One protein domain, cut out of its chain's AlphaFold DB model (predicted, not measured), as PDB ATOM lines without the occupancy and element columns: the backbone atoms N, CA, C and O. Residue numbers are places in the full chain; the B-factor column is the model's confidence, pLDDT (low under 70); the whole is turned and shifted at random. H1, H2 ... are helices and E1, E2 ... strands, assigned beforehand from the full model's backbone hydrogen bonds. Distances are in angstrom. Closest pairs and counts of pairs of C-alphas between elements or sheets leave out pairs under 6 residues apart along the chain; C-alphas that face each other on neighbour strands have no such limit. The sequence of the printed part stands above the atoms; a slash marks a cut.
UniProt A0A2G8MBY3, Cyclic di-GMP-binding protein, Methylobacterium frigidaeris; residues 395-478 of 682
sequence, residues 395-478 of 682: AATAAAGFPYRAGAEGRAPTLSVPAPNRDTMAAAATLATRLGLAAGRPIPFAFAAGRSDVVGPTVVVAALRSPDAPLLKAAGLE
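Overview. This is residues 395 to 478 of the 682 residues of the protein "Cyclic di-GMP-binding protein" of Methylobacterium frigidaeris (UniProt A0A2G8MBY3). A small sheet of three parallel strands has one long helix, H2, running over one of its faces, while two short helices, H1 and H3, lie away from the sheet in different places. H1 packs on the last part of H2, and H3 touches no helix. The 84 printed residues hold three named helices and three named strands in the order H1 E1 H2 E2 E3 H3, and the sheet's order is E2 E1 E3. The class is mixed, helices and strands, with under half of the residues in named elements. The whole is compact and rounded, with a radius of gyration of the C-alphas of 12.4 A and spans of 33 by 28 by 22 A.

Arrangement. E1, residues 414 to 417, is the inner strand, parallel to E2, residues 446 to 449, with N 415 and O 446 2.8 A apart, within hydrogen-bond range. E1 is also parallel to E3, residues 458 to 460, with N 416 and O 459 2.8 A apart. H2, residues 422 to 439, is on the sheet at a height of 9.7 A, along the strands, at 18 degrees to E1 on the local plane; its closest C-alphas to E1 are those of Met 425 and Val 417, 7.4 A. E1, H2 and E2 form a strand-helix-strand unit, two parallel neighbour strands joined through a helix, with a right-handed crossover. H2 and the sheet make two layers, a helix on one face of a sheet. H1, residues 395 to 400, touches residues 434 to 439 of H2 alone, with the C-alphas of Ala 400 and Ala 439 closest at 4.7 A. H3, residues 469 to 474, is apart from H1 and H2. In H1, H2 and H3 every O i to N i+4 pair is within hydrogen-bond range.

Along the chain. H1 begins at C-alpha 395, (-17.517, 34.489, -1.503). H2 measures 25.5 A from C-alpha 422, (-4.098, 48.336, 17.684), to C-alpha 439. H3 ends at C-alpha 474, (-11.596, 54.071, -6.221).

Size, cuts and confidence. The C-alphas farthest apart are those of Gly 440 and Ala 469, 34.1 A. The printed part has no cut. The link from H1 to E1, 13 residues, is long. Residues 406 to 410 and 451 to 453 have pLDDT under 70.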
ATOM      1  N   ALA A 395     -17.584  35.927  -1.743       80.12
ATOM      2  CA  ALA A 395     -17.517  34.489  -1.503       80.12
ATOM      3  C   ALA A 395     -16.229  33.909  -2.112       80.12
ATOM      4  O   ALA A 395     -15.482  33.207  -1.428       80.12
ATOM      5  N   ALA A 396     -15.908  34.283  -3.355       81.06
ATOM      6  CA  ALA A 396     -14.628  33.946  -3.981       81.06
ATOM      7  C   ALA A 396     -13.427  34.537  -3.211       81.06
ATOM      8  O   ALA A 396     -12.393  33.878  -3.066       81.06
ATOM      9  N   THR A 397     -13.563  35.749  -2.662       85.94
ATOM     10  CA  THR A 397     -12.539  36.349  -1.792       85.94
ATOM     11  C   THR A 397     -12.344  35.558  -0.498       85.94
ATOM     12  O   THR A 397     -11.221  35.148  -0.206       85.94
ATOM     13  N   ALA A 398     -13.417  35.296   0.253       84.31
ATOM     14  CA  ALA A 398     -13.344  34.675   1.575       84.31
ATOM     15  C   ALA A 398     -12.894  33.202   1.566       84.31
ATOM     16  O   ALA A 398     -12.362  32.741   2.572       84.31
ATOM     17  N   ALA A 399     -13.096  32.474   0.460       80.44
ATOM     18  CA  ALA A 399     -12.841  31.031   0.384       80.44
ATOM     19  C   ALA A 399     -11.711  30.601  -0.570       80.44
ATOM     20  O   ALA A 399     -11.331  29.434  -0.559       80.44
ATOM     21  N   ALA A 400     -11.174  31.510  -1.393       79.81
ATOM     22  CA  ALA A 400     -10.050  31.220  -2.295       79.81
ATOM     23  C   ALA A 400      -8.949  32.302  -2.306       79.81
ATOM     24  O   ALA A 400      -8.003  32.208  -3.095       79.81
ATOM     25  N   GLY A 401      -9.084  33.356  -1.490       84.44
ATOM     26  CA  GLY A 401      -8.172  34.505  -1.485       84.44
ATOM     27  C   GLY A 401      -8.195  35.318  -2.787       84.44
ATOM     28  O   GLY A 401      -7.229  36.015  -3.094       84.44
ATOM     29  N   PHE A 402      -9.252  35.214  -3.599       84.12
ATOM     30  CA  PHE A 402      -9.358  35.911  -4.884       84.12
ATOM     31  C   PHE A 402      -9.639  37.420  -4.691       84.12
ATOM     32  O   PHE A 402     -10.482  37.764  -3.860       84.12
ATOM     33  N   PRO A 403      -9.006  38.341  -5.451       81.62
ATOM     34  CA  PRO A 403      -8.018  38.145  -6.525       81.62
ATOM     35  C   PRO A 403      -6.548  38.109  -6.062       81.62
ATOM     36  O   PRO A 403      -5.647  38.032  -6.891       81.62
ATOM     37  N   TYR A 404      -6.285  38.165  -4.758       85.81
ATOM     38  CA  TYR A 404      -4.952  38.332  -4.158       85.81
ATOM     39  C   TYR A 404      -4.032  37.097  -4.271       85.81
ATOM     40  O   TYR A 404      -2.847  37.174  -3.946       85.81
ATOM     41  N   ARG A 405      -4.547  35.958  -4.757       72.38
ATOM     42  CA  ARG A 405      -3.825  34.689  -4.966       72.38
ATOM     43  C   ARG A 405      -2.683  34.824  -5.997       72.38
ATOM     44  O   ARG A 405      -2.817  34.401  -7.139       72.38
ATOM     45  N   ALA A 406      -1.526  35.294  -5.528       56.72
ATOM     46  CA  ALA A 406      -0.286  35.506  -6.282       56.72
ATOM     47  C   ALA A 406      -0.454  36.397  -7.525       56.72
ATOM     48  O   ALA A 406      -0.433  35.914  -8.653       56.72
ATOM     49  N   GLY A 407      -0.586  37.702  -7.275       53.62
ATOM     50  CA  GLY A 407      -0.295  38.771  -8.229       53.62
ATOM     51  C   GLY A 407      -0.854  38.592  -9.635       53.62
ATOM     52  O   GLY A 407      -0.117  38.263 -10.565       53.62
ATOM     53  N   ALA A 408      -2.134  38.928  -9.822       50.03
ATOM     54  CA  ALA A 408      -2.598  39.331 -11.144       50.03
ATOM     55  C   ALA A 408      -1.654  40.432 -11.674       50.03
ATOM     56  O   ALA A 408      -1.381  41.401 -10.968       50.03
ATOM     57  N   GLU A 409      -1.109  40.237 -12.879       54.31
ATOM     58  CA  GLU A 409      -0.095  41.115 -13.497       54.31
ATOM     59  C   GLU A 409       1.273  41.162 -12.773       54.31
ATOM     60  O   GLU A 409       2.089  42.043 -13.034       54.31
ATOM     61  N   GLY A 410       1.573  40.192 -11.899       58.09
ATOM     62  CA  GLY A 410       2.905  39.996 -11.310       58.09
ATOM     63  C   GLY A 410       3.282  40.953 -10.172       58.09
ATOM     64  O   GLY A 410       4.419  40.922  -9.710       58.09
ATOM     65  N   ARG A 411       2.349  41.787  -9.698       70.31
ATOM     66  CA  ARG A 411       2.547  42.668  -8.534       70.31
ATOM     67  C   ARG A 411       2.093  41.992  -7.241       70.31
ATOM     68  O   ARG A 411       1.098  41.268  -7.234       70.31
ATOM     69  N   ALA A 412       2.796  42.257  -6.142       79.38
ATOM     70  CA  ALA A 412       2.310  41.917  -4.808       79.38
ATOM     71  C   ALA A 412       0.982  42.656  -4.533       79.38
ATOM     72  O   ALA A 412       0.867  43.826  -4.906       79.38
ATOM     73  N   PRO A 413      -0.033  42.010  -3.928       90.38
ATOM     74  CA  PRO A 413      -1.214  42.716  -3.449       90.38
ATOM     75  C   PRO A 413      -0.863  43.605  -2.250       90.38
ATOM     76  O   PRO A 413      -0.019  43.236  -1.438       90.38
ATOM     77  N   THR A 414      -1.543  44.737  -2.091       91.06
ATOM     78  CA  THR A 414      -1.275  45.677  -0.989       91.06
ATOM     79  C   THR A 414      -2.302  45.522   0.130       91.06
ATOM     80  O   THR A 414      -3.504  45.507  -0.130       91.06
ATOM     81  N   LEU A 415      -1.852  45.455   1.381       92.94
ATOM     82  CA  LEU A 415      -2.673  45.636   2.575       92.94
ATOM     83  C   LEU A 415      -2.497  47.079   3.068       92.94
ATOM     84  O   LEU A 415      -1.500  47.414   3.707       92.94
ATOM     85  N   SER A 416      -3.464  47.933   2.743       92.00
ATOM     86  CA  SER A 416      -3.479  49.345   3.130       92.00
ATOM     87  C   SER A 416      -4.227  49.528   4.450       92.00
ATOM     88  O   SER A 416      -5.381  49.104   4.588       92.00
ATOM     89  N   VAL A 417      -3.583  50.188   5.415       92.31
ATOM     90  CA  VAL A 417      -4.176  50.581   6.700       92.31
ATOM     91  C   VAL A 417      -4.050  52.105   6.863       92.31
ATOM     92  O   VAL A 417      -3.064  52.595   7.419       92.31
ATOM     93  N   PRO A 418      -5.045  52.893   6.396       88.88
ATOM     94  CA  PRO A 418      -4.946  54.357   6.348       88.88
ATOM     95  C   PRO A 418      -4.879  55.075   7.698       88.88
ATOM     96  O   PRO A 418      -4.460  56.227   7.763       88.88
ATOM     97  N   ALA A 419      -5.303  54.415   8.776       88.50
ATOM     98  CA  ALA A 419      -5.234  54.931  10.139       88.50
ATOM     99  C   ALA A 419      -4.814  53.790  11.085       88.50
ATOM    100  O   ALA A 419      -5.682  53.161  11.699       88.50
ATOM    101  N   PRO A 420      -3.512  53.457  11.157       88.81
ATOM    102  CA  PRO A 420      -3.038  52.323  11.937       88.81
ATOM    103  C   PRO A 420      -3.209  52.582  13.438       88.81
ATOM    104  O   PRO A 420      -2.734  53.571  13.990       88.81
ATOM    105  N   ASN A 421      -3.903  51.662  14.095       88.75
ATOM    106  CA  ASN A 421      -4.070  51.565  15.543       88.75
ATOM    107  C   ASN A 421      -4.192  50.076  15.909       88.75
ATOM    108  O   ASN A 421      -4.350  49.242  15.012       88.75
ATOM    109  N   ARG A 422      -4.124  49.733  17.203       88.56
ATOM    110  CA  ARG A 422      -4.098  48.336  17.684       88.56
ATOM    111  C   ARG A 422      -5.189  47.467  17.050       88.56
ATOM    112  O   ARG A 422      -4.886  46.403  16.516       88.56
ATOM    113  N   ASP A 423      -6.426  47.953  17.052       90.62
ATOM    114  CA  ASP A 423      -7.599  47.181  16.631       90.62
ATOM    115  C   ASP A 423      -7.686  47.060  15.106       90.62
ATOM    116  O   ASP A 423      -7.988  45.993  14.574       90.62
ATOM    117  N   THR A 424      -7.351  48.132  14.380       92.88
ATOM    118  CA  THR A 424      -7.341  48.131  12.907       92.88
ATOM    119  C   THR A 424      -6.195  47.268  12.373       92.88
ATOM    120  O   THR A 424      -6.386  46.534  11.407       92.88
ATOM    121  N   MET A 425      -5.034  47.274  13.038       93.31
ATOM    122  CA  MET A 425      -3.909  46.384  12.728       93.31
ATOM    123  C   MET A 425      -4.238  44.919  13.038       93.31
ATOM    124  O   MET A 425      -3.978  44.050  12.207       93.31
ATOM    125  N   ALA A 426      -4.860  44.632  14.187       94.50
ATOM    126  CA  ALA A 426      -5.335  43.290  14.530       94.50
ATOM    127  C   ALA A 426      -6.361  42.771  13.503       94.50
ATOM    128  O   ALA A 426      -6.233  41.654  12.997       94.50
ATOM    129  N   ALA A 427      -7.332  43.603  13.112       96.31
ATOM    130  CA  ALA A 427      -8.294  43.280  12.061       96.31
ATOM    131  C   ALA A 427      -7.615  43.042  10.699       96.31
ATOM    132  O   ALA A 427      -7.955  42.079  10.009       96.31
ATOM    133  N   ALA A 428      -6.632  43.868  10.327       95.94
ATOM    134  CA  ALA A 428      -5.905  43.754   9.065       95.94
ATOM    135  C   ALA A 428      -5.063  42.473   8.986       95.94
ATOM    136  O   ALA A 428      -5.181  41.718   8.019       95.94
ATOM    137  N   ALA A 429      -4.285  42.174  10.027       96.69
ATOM    138  CA  ALA A 429      -3.492  40.951  10.108       96.69
ATOM    139  C   ALA A 429      -4.375  39.694  10.209       96.69
ATOM    140  O   ALA A 429      -4.071  38.677   9.583       96.69
ATOM    141  N   THR A 430      -5.511  39.764  10.915       97.44
ATOM    142  CA  THR A 430      -6.509  38.678  10.957       97.44
ATOM    143  C   THR A 430      -7.111  38.421   9.578       97.44
ATOM    144  O   THR A 430      -7.199  37.269   9.152       97.44
ATOM    145  N   LEU A 431      -7.490  39.474   8.847       96.25
ATOM    146  CA  LEU A 431      -8.034  39.353   7.495       96.25
ATOM    147  C   LEU A 431      -6.996  38.772   6.526       96.25
ATOM    148  O   LEU A 431      -7.301  37.802   5.838       96.25
ATOM    149  N   ALA A 432      -5.765  39.290   6.521       95.75
ATOM    150  CA  ALA A 432      -4.673  38.760   5.703       95.75
ATOM    151  C   ALA A 432      -4.380  37.280   6.017       95.75
ATOM    152  O   ALA A 432      -4.266  36.466   5.103       95.75
ATOM    153  N   THR A 433      -4.364  36.905   7.300       97.19
ATOM    154  CA  THR A 433      -4.158  35.516   7.745       97.19
ATOM    155  C   THR A 433      -5.271  34.586   7.260       97.19
ATOM    156  O   THR A 433      -4.997  33.512   6.725       97.19
ATOM    157  N   ARG A 434      -6.534  35.018   7.354       95.31
ATOM    158  CA  ARG A 434      -7.683  34.251   6.844       95.31
ATOM    159  C   ARG A 434      -7.716  34.174   5.314       95.31
ATOM    160  O   ARG A 434      -8.118  33.143   4.785       95.31
ATOM    161  N   LEU A 435      -7.248  35.201   4.600       93.38
ATOM    162  CA  LEU A 435      -7.085  35.161   3.142       93.38
ATOM    163  C   LEU A 435      -5.962  34.200   2.712       93.38
ATOM    164  O   LEU A 435      -6.137  33.488   1.725       93.38
ATOM    165  N   GLY A 436      -4.858  34.117   3.463       93.00
ATOM    166  CA  GLY A 436      -3.794  33.127   3.245       93.00
ATOM    167  C   GLY A 436      -4.265  31.683   3.460       93.00
ATOM    168  O   GLY A 436      -4.032  30.820   2.612       93.00
ATOM    169  N   LEU A 437      -5.024  31.429   4.535       92.00
ATOM    170  CA  LEU A 437      -5.706  30.144   4.754       92.00
ATOM    171  C   LEU A 437      -6.650  29.787   3.598       92.00
ATOM    172  O   LEU A 437      -6.583  28.681   3.067       92.00
ATOM    173  N   ALA A 438      -7.492  30.731   3.170       88.94
ATOM    174  CA  ALA A 438      -8.419  30.553   2.054       88.94
ATOM    175  C   ALA A 438      -7.697  30.291   0.717       88.94
ATOM    176  O   ALA A 438      -8.151  29.491  -0.099       88.94
ATOM    177  N   ALA A 439      -6.545  30.924   0.489       88.75
ATOM    178  CA  ALA A 439      -5.688  30.656  -0.664       88.75
ATOM    179  C   ALA A 439      -4.905  29.330  -0.559       88.75
ATOM    180  O   ALA A 439      -4.330  28.894  -1.563       88.75
ATOM    181  N   GLY A 440      -4.863  28.704   0.624       89.50
ATOM    182  CA  GLY A 440      -4.073  27.508   0.931       89.50
ATOM    183  C   GLY A 440      -2.558  27.739   0.951       89.50
ATOM    184  O   GLY A 440      -1.807  26.782   0.796       89.50
ATOM    185  N   ARG A 441      -2.107  28.998   1.050       90.62
ATOM    186  CA  ARG A 441      -0.693  29.416   1.035       90.62
ATOM    187  C   ARG A 441      -0.553  30.880   1.473       90.62
ATOM    188  O   ARG A 441      -1.495  31.643   1.247       90.62
ATOM    189  N   PRO A 442       0.604  31.317   2.006       92.06
ATOM    190  CA  PRO A 442       0.820  32.727   2.308       92.06
ATOM    191  C   PRO A 442       0.656  33.601   1.060       92.06
ATOM    192  O   PRO A 442       1.170  33.294  -0.019       92.06
ATOM    193  N   ILE A 443      -0.072  34.702   1.215       92.25
ATOM    194  CA  ILE A 443      -0.164  35.785   0.245       92.25
ATOM    195  C   ILE A 443       0.906  36.818   0.629       92.25
ATOM    196  O   ILE A 443       0.896  37.297   1.769       92.25
ATOM    197  N   PRO A 444       1.823  37.183  -0.289       91.06
ATOM    198  CA  PRO A 444       2.834  38.204  -0.038       91.06
ATOM    199  C   PRO A 444       2.183  39.588  -0.122       91.06
ATOM    200  O   PRO A 444       2.255  40.256  -1.151       91.06
ATOM    201  N   PHE A 445       1.477  39.984   0.937       92.12
ATOM    202  CA  PHE A 445       0.932  41.330   1.055       92.12
ATOM    203  C   PHE A 445       2.065  42.324   1.305       92.12
ATOM    204  O   PHE A 445       2.733  42.231   2.332       92.12
ATOM    205  N   ALA A 446       2.229  43.290   0.401       91.62
ATOM    206  CA  ALA A 446       2.965  44.509   0.711       91.62
ATOM    207  C   ALA A 446       2.145  45.331   1.717       91.62
ATOM    208  O   ALA A 446       0.920  45.415   1.575       91.62
ATOM    209  N   PHE A 447       2.769  45.927   2.727       91.75
ATOM    210  CA  PHE A 447       2.065  46.715   3.741       91.75
ATOM    211  C   PHE A 447       2.215  48.213   3.475       91.75
ATOM    212  O   PHE A 447       3.317  48.687   3.232       91.75
ATOM    213  N   ALA A 448       1.110  48.958   3.559       90.44
ATOM    214  CA  ALA A 448       1.117  50.410   3.410       90.44
ATOM    215  C   ALA A 448       0.366  51.082   4.567       90.44
ATOM    216  O   ALA A 448      -0.829  50.844   4.773       90.44
ATOM    217  N   ALA A 449       1.059  51.949   5.306       86.75
ATOM    218  CA  ALA A 449       0.472  52.748   6.380       86.75
ATOM    219  C   ALA A 449       0.090  54.157   5.897       86.75
ATOM    220  O   ALA A 449       0.839  54.811   5.176       86.75
ATOM    221  N   GLY A 450      -1.056  54.671   6.348       78.38
ATOM    222  CA  GLY A 450      -1.483  56.034   6.008       78.38
ATOM    223  C   GLY A 450      -2.065  56.163   4.592       78.38
ATOM    224  O   GLY A 450      -2.666  55.233   4.056       78.38
ATOM    225  N   ARG A 451      -1.953  57.352   3.987       69.75
ATOM    226  CA  ARG A 451      -2.544  57.628   2.664       69.75
ATOM    227  C   ARG A 451      -1.665  57.035   1.559       69.75
ATOM    228  O   ARG A 451      -0.683  57.645   1.157       69.75
ATOM    229  N   SER A 452      -2.052  55.856   1.077       65.50
ATOM    230  CA  SER A 452      -1.408  55.127  -0.020       65.50
ATOM    231  C   SER A 452      -2.244  55.178  -1.303       65.50
ATOM    232  O   SER A 452      -3.438  54.867  -1.255       65.50
ATOM    233  N   ASP A 453      -1.626  55.463  -2.451       67.81
ATOM    234  CA  ASP A 453      -2.292  55.329  -3.752       67.81
ATOM    235  C   ASP A 453      -2.645  53.861  -4.050       67.81
ATOM    236  O   ASP A 453      -1.825  52.951  -3.902       67.81
ATOM    237  N   VAL A 454      -3.881  53.614  -4.493       71.75
ATOM    238  CA  VAL A 454      -4.386  52.260  -4.778       71.75
ATOM    239  C   VAL A 454      -3.916  51.806  -6.159       71.75
ATOM    240  O   VAL A 454      -4.546  52.095  -7.178       71.75
ATOM    241  N   VAL A 455      -2.802  51.072  -6.196       73.44
ATOM    242  CA  VAL A 455      -2.179  50.582  -7.435       73.44
ATOM    243  C   VAL A 455      -2.245  49.054  -7.507       73.44
ATOM    244  O   VAL A 455      -1.344  48.346  -7.066       73.44
ATOM    245  N   GLY A 456      -3.306  48.533  -8.128       79.00
ATOM    246  CA  GLY A 456      -3.521  47.091  -8.294       79.00
ATOM    247  C   GLY A 456      -4.298  46.442  -7.135       79.00
ATOM    248  O   GLY A 456      -4.995  47.144  -6.394       79.00
ATOM    249  N   PRO A 457      -4.249  45.100  -6.990       85.44
ATOM    250  CA  PRO A 457      -5.074  44.361  -6.033       85.44
ATOM    251  C   PRO A 457      -4.808  44.781  -4.580       85.44
ATOM    252  O   PRO A 457      -3.827  44.363  -3.972       85.44
ATOM    253  N   THR A 458      -5.707  45.582  -4.008       88.25
ATOM    254  CA  THR A 458      -5.535  46.175  -2.672       88.25
ATOM    255  C   THR A 458      -6.645  45.722  -1.722       88.25
ATOM    256  O   THR A 458      -7.820  45.690  -2.094       88.25
ATOM    257  N   VAL A 459      -6.277  45.373  -0.492       90.81
ATOM    258  CA  VAL A 459      -7.173  45.202   0.659       90.81
ATOM    259  C   VAL A 459      -7.025  46.449   1.527       90.81
ATOM    260  O   VAL A 459      -5.936  46.726   2.019       90.81
ATOM    261  N   VAL A 460      -8.107  47.204   1.719       91.00
ATOM    262  CA  VAL A 460      -8.132  48.365   2.623       91.00
ATOM    263  C   VAL A 460      -8.796  47.952   3.930       91.00
ATOM    264  O   VAL A 460      -9.928  47.467   3.911       91.00
ATOM    265  N   VAL A 461      -8.131  48.175   5.066       92.56
ATOM    266  CA  VAL A 461      -8.708  47.942   6.399       92.56
ATOM    267  C   VAL A 461      -8.655  49.230   7.209       92.56
ATOM    268  O   VAL A 461      -7.592  49.796   7.452       92.56
ATOM    269  N   ALA A 462      -9.832  49.724   7.587       90.12
ATOM    270  CA  ALA A 462     -10.009  51.045   8.171       90.12
ATOM    271  C   ALA A 462     -11.280  51.108   9.030       90.12
ATOM    272  O   ALA A 462     -12.284  50.461   8.722       90.12
ATOM    273  N   ALA A 463     -11.276  51.949  10.066       86.75
ATOM    274  CA  ALA A 463     -12.506  52.332  10.751       86.75
ATOM    275  C   ALA A 463     -13.354  53.210   9.811       86.75
ATOM    276  O   ALA A 463     -12.814  54.091   9.154       86.75
ATOM    277  N   LEU A 464     -14.679  53.032   9.763       79.88
ATOM    278  CA  LEU A 464     -15.562  53.606   8.722       79.88
ATOM    279  C   LEU A 464     -15.395  55.118   8.436       79.88
ATOM    280  O   LEU A 464     -15.719  55.577   7.343       79.88
ATOM    281  N   ARG A 465     -14.938  55.906   9.417       78.75
ATOM    282  CA  ARG A 465     -14.764  57.362   9.302       78.75
ATOM    283  C   ARG A 465     -13.377  57.812   8.811       78.75
ATOM    284  O   ARG A 465     -13.220  59.008   8.603       78.75
ATOM    285  N   SER A 466     -12.394  56.917   8.648       81.44
ATOM    286  CA  SER A 466     -11.028  57.277   8.217       81.44
ATOM    287  C   SER A 466     -10.706  57.145   6.715       81.44
ATOM    288  O   SER A 466      -9.797  57.852   6.283       81.44
ATOM    289  N   PRO A 467     -11.398  56.335   5.881       82.81
ATOM    290  CA  PRO A 467     -11.240  56.399   4.430       82.81
ATOM    291  C   PRO A 467     -11.653  57.762   3.874       82.81
ATOM    292  O   PRO A 467     -12.736  58.267   4.187       82.81
ATOM    293  N   ASP A 468     -10.821  58.337   3.009       83.69
ATOM    294  CA  ASP A 468     -11.172  59.558   2.292       83.69
ATOM    295  C   ASP A 468     -12.083  59.280   1.079       83.69
ATOM    296  O   ASP A 468     -12.308  58.140   0.657       83.69
ATOM    297  N   ALA A 469     -12.683  60.342   0.534       83.56
ATOM    298  CA  ALA A 469     -13.597  60.219  -0.600       83.56
ATOM    299  C   ALA A 469     -12.928  59.670  -1.884       83.56
ATOM    300  O   ALA A 469     -13.587  58.879  -2.561       83.56
ATOM    301  N   PRO A 470     -11.669  60.024  -2.232       83.94
ATOM    302  CA  PRO A 470     -10.922  59.357  -3.300       83.94
ATOM    303  C   PRO A 470     -10.809  57.839  -3.117       83.94
ATOM    304  O   PRO A 470     -11.167  57.100  -4.034       83.94
ATOM    305  N   LEU A 471     -10.388  57.366  -1.939       83.44
ATOM    306  CA  LEU A 471     -10.192  55.943  -1.650       83.44
ATOM    307  C   LEU A 471     -11.495  55.139  -1.771       83.44
ATOM    308  O   LEU A 471     -11.528  54.074  -2.387       83.44
ATOM    309  N   LEU A 472     -12.595  55.680  -1.241       85.56
ATOM    310  CA  LEU A 472     -13.923  55.070  -1.359       85.56
ATOM    311  C   LEU A 472     -14.408  55.027  -2.817       85.56
ATOM    312  O   LEU A 472     -14.881  53.986  -3.271       85.56
ATOM    313  N   LYS A 473     -14.221  56.112  -3.581       83.94
ATOM    314  CA  LYS A 473     -14.593  56.159  -5.005       83.94
ATOM    315  C   LYS A 473     -13.749  55.221  -5.869       83.94
ATOM    316  O   LYS A 473     -14.298  54.595  -6.772       83.94
ATOM    317  N   ALA A 474     -12.460  55.056  -5.568       81.06
ATOM    318  CA  ALA A 474     -11.596  54.071  -6.221       81.06
ATOM    319  C   ALA A 474     -12.071  52.625  -5.972       81.06
ATOM    320  O   ALA A 474     -11.999  51.790  -6.871       81.06
ATOM    321  N   ALA A 475     -12.641  52.348  -4.794       80.94
ATOM    322  CA  ALA A 475     -13.301  51.079  -4.473       80.94
ATOM    323  C   ALA A 475     -14.734  50.944  -5.048       80.94
ATOM    324  O   ALA A 475     -15.410  49.952  -4.772       80.94
ATOM    325  N   GLY A 476     -15.225  51.922  -5.821       84.19
ATOM    326  CA  GLY A 476     -16.589  51.936  -6.365       84.19
ATOM    327  C   GLY A 476     -17.689  52.220  -5.333       84.19
ATOM    328  O   GLY A 476     -18.856  51.933  -5.590       84.19
ATOM    329  N   LEU A 477     -17.337  52.763  -4.161       86.75
ATOM    330  CA  LEU A 477     -18.257  53.044  -3.058       86.75
ATOM    331  C   LEU A 477     -18.601  54.535  -2.989       86.75
ATOM    332  O   LEU A 477     -17.717  55.383  -2.881       86.75
ATOM    333  N   GLU A 478     -19.895  54.864  -2.962       88.81
ATOM    334  CA  GLU A 478     -20.334  56.243  -2.732       88.81
ATOM    335  C   GLU A 478     -20.256  56.615  -1.235       88.81
ATOM    336  O   GLU A 478     -20.964  56.005  -0.419       88.81
TER     337      GLU A 478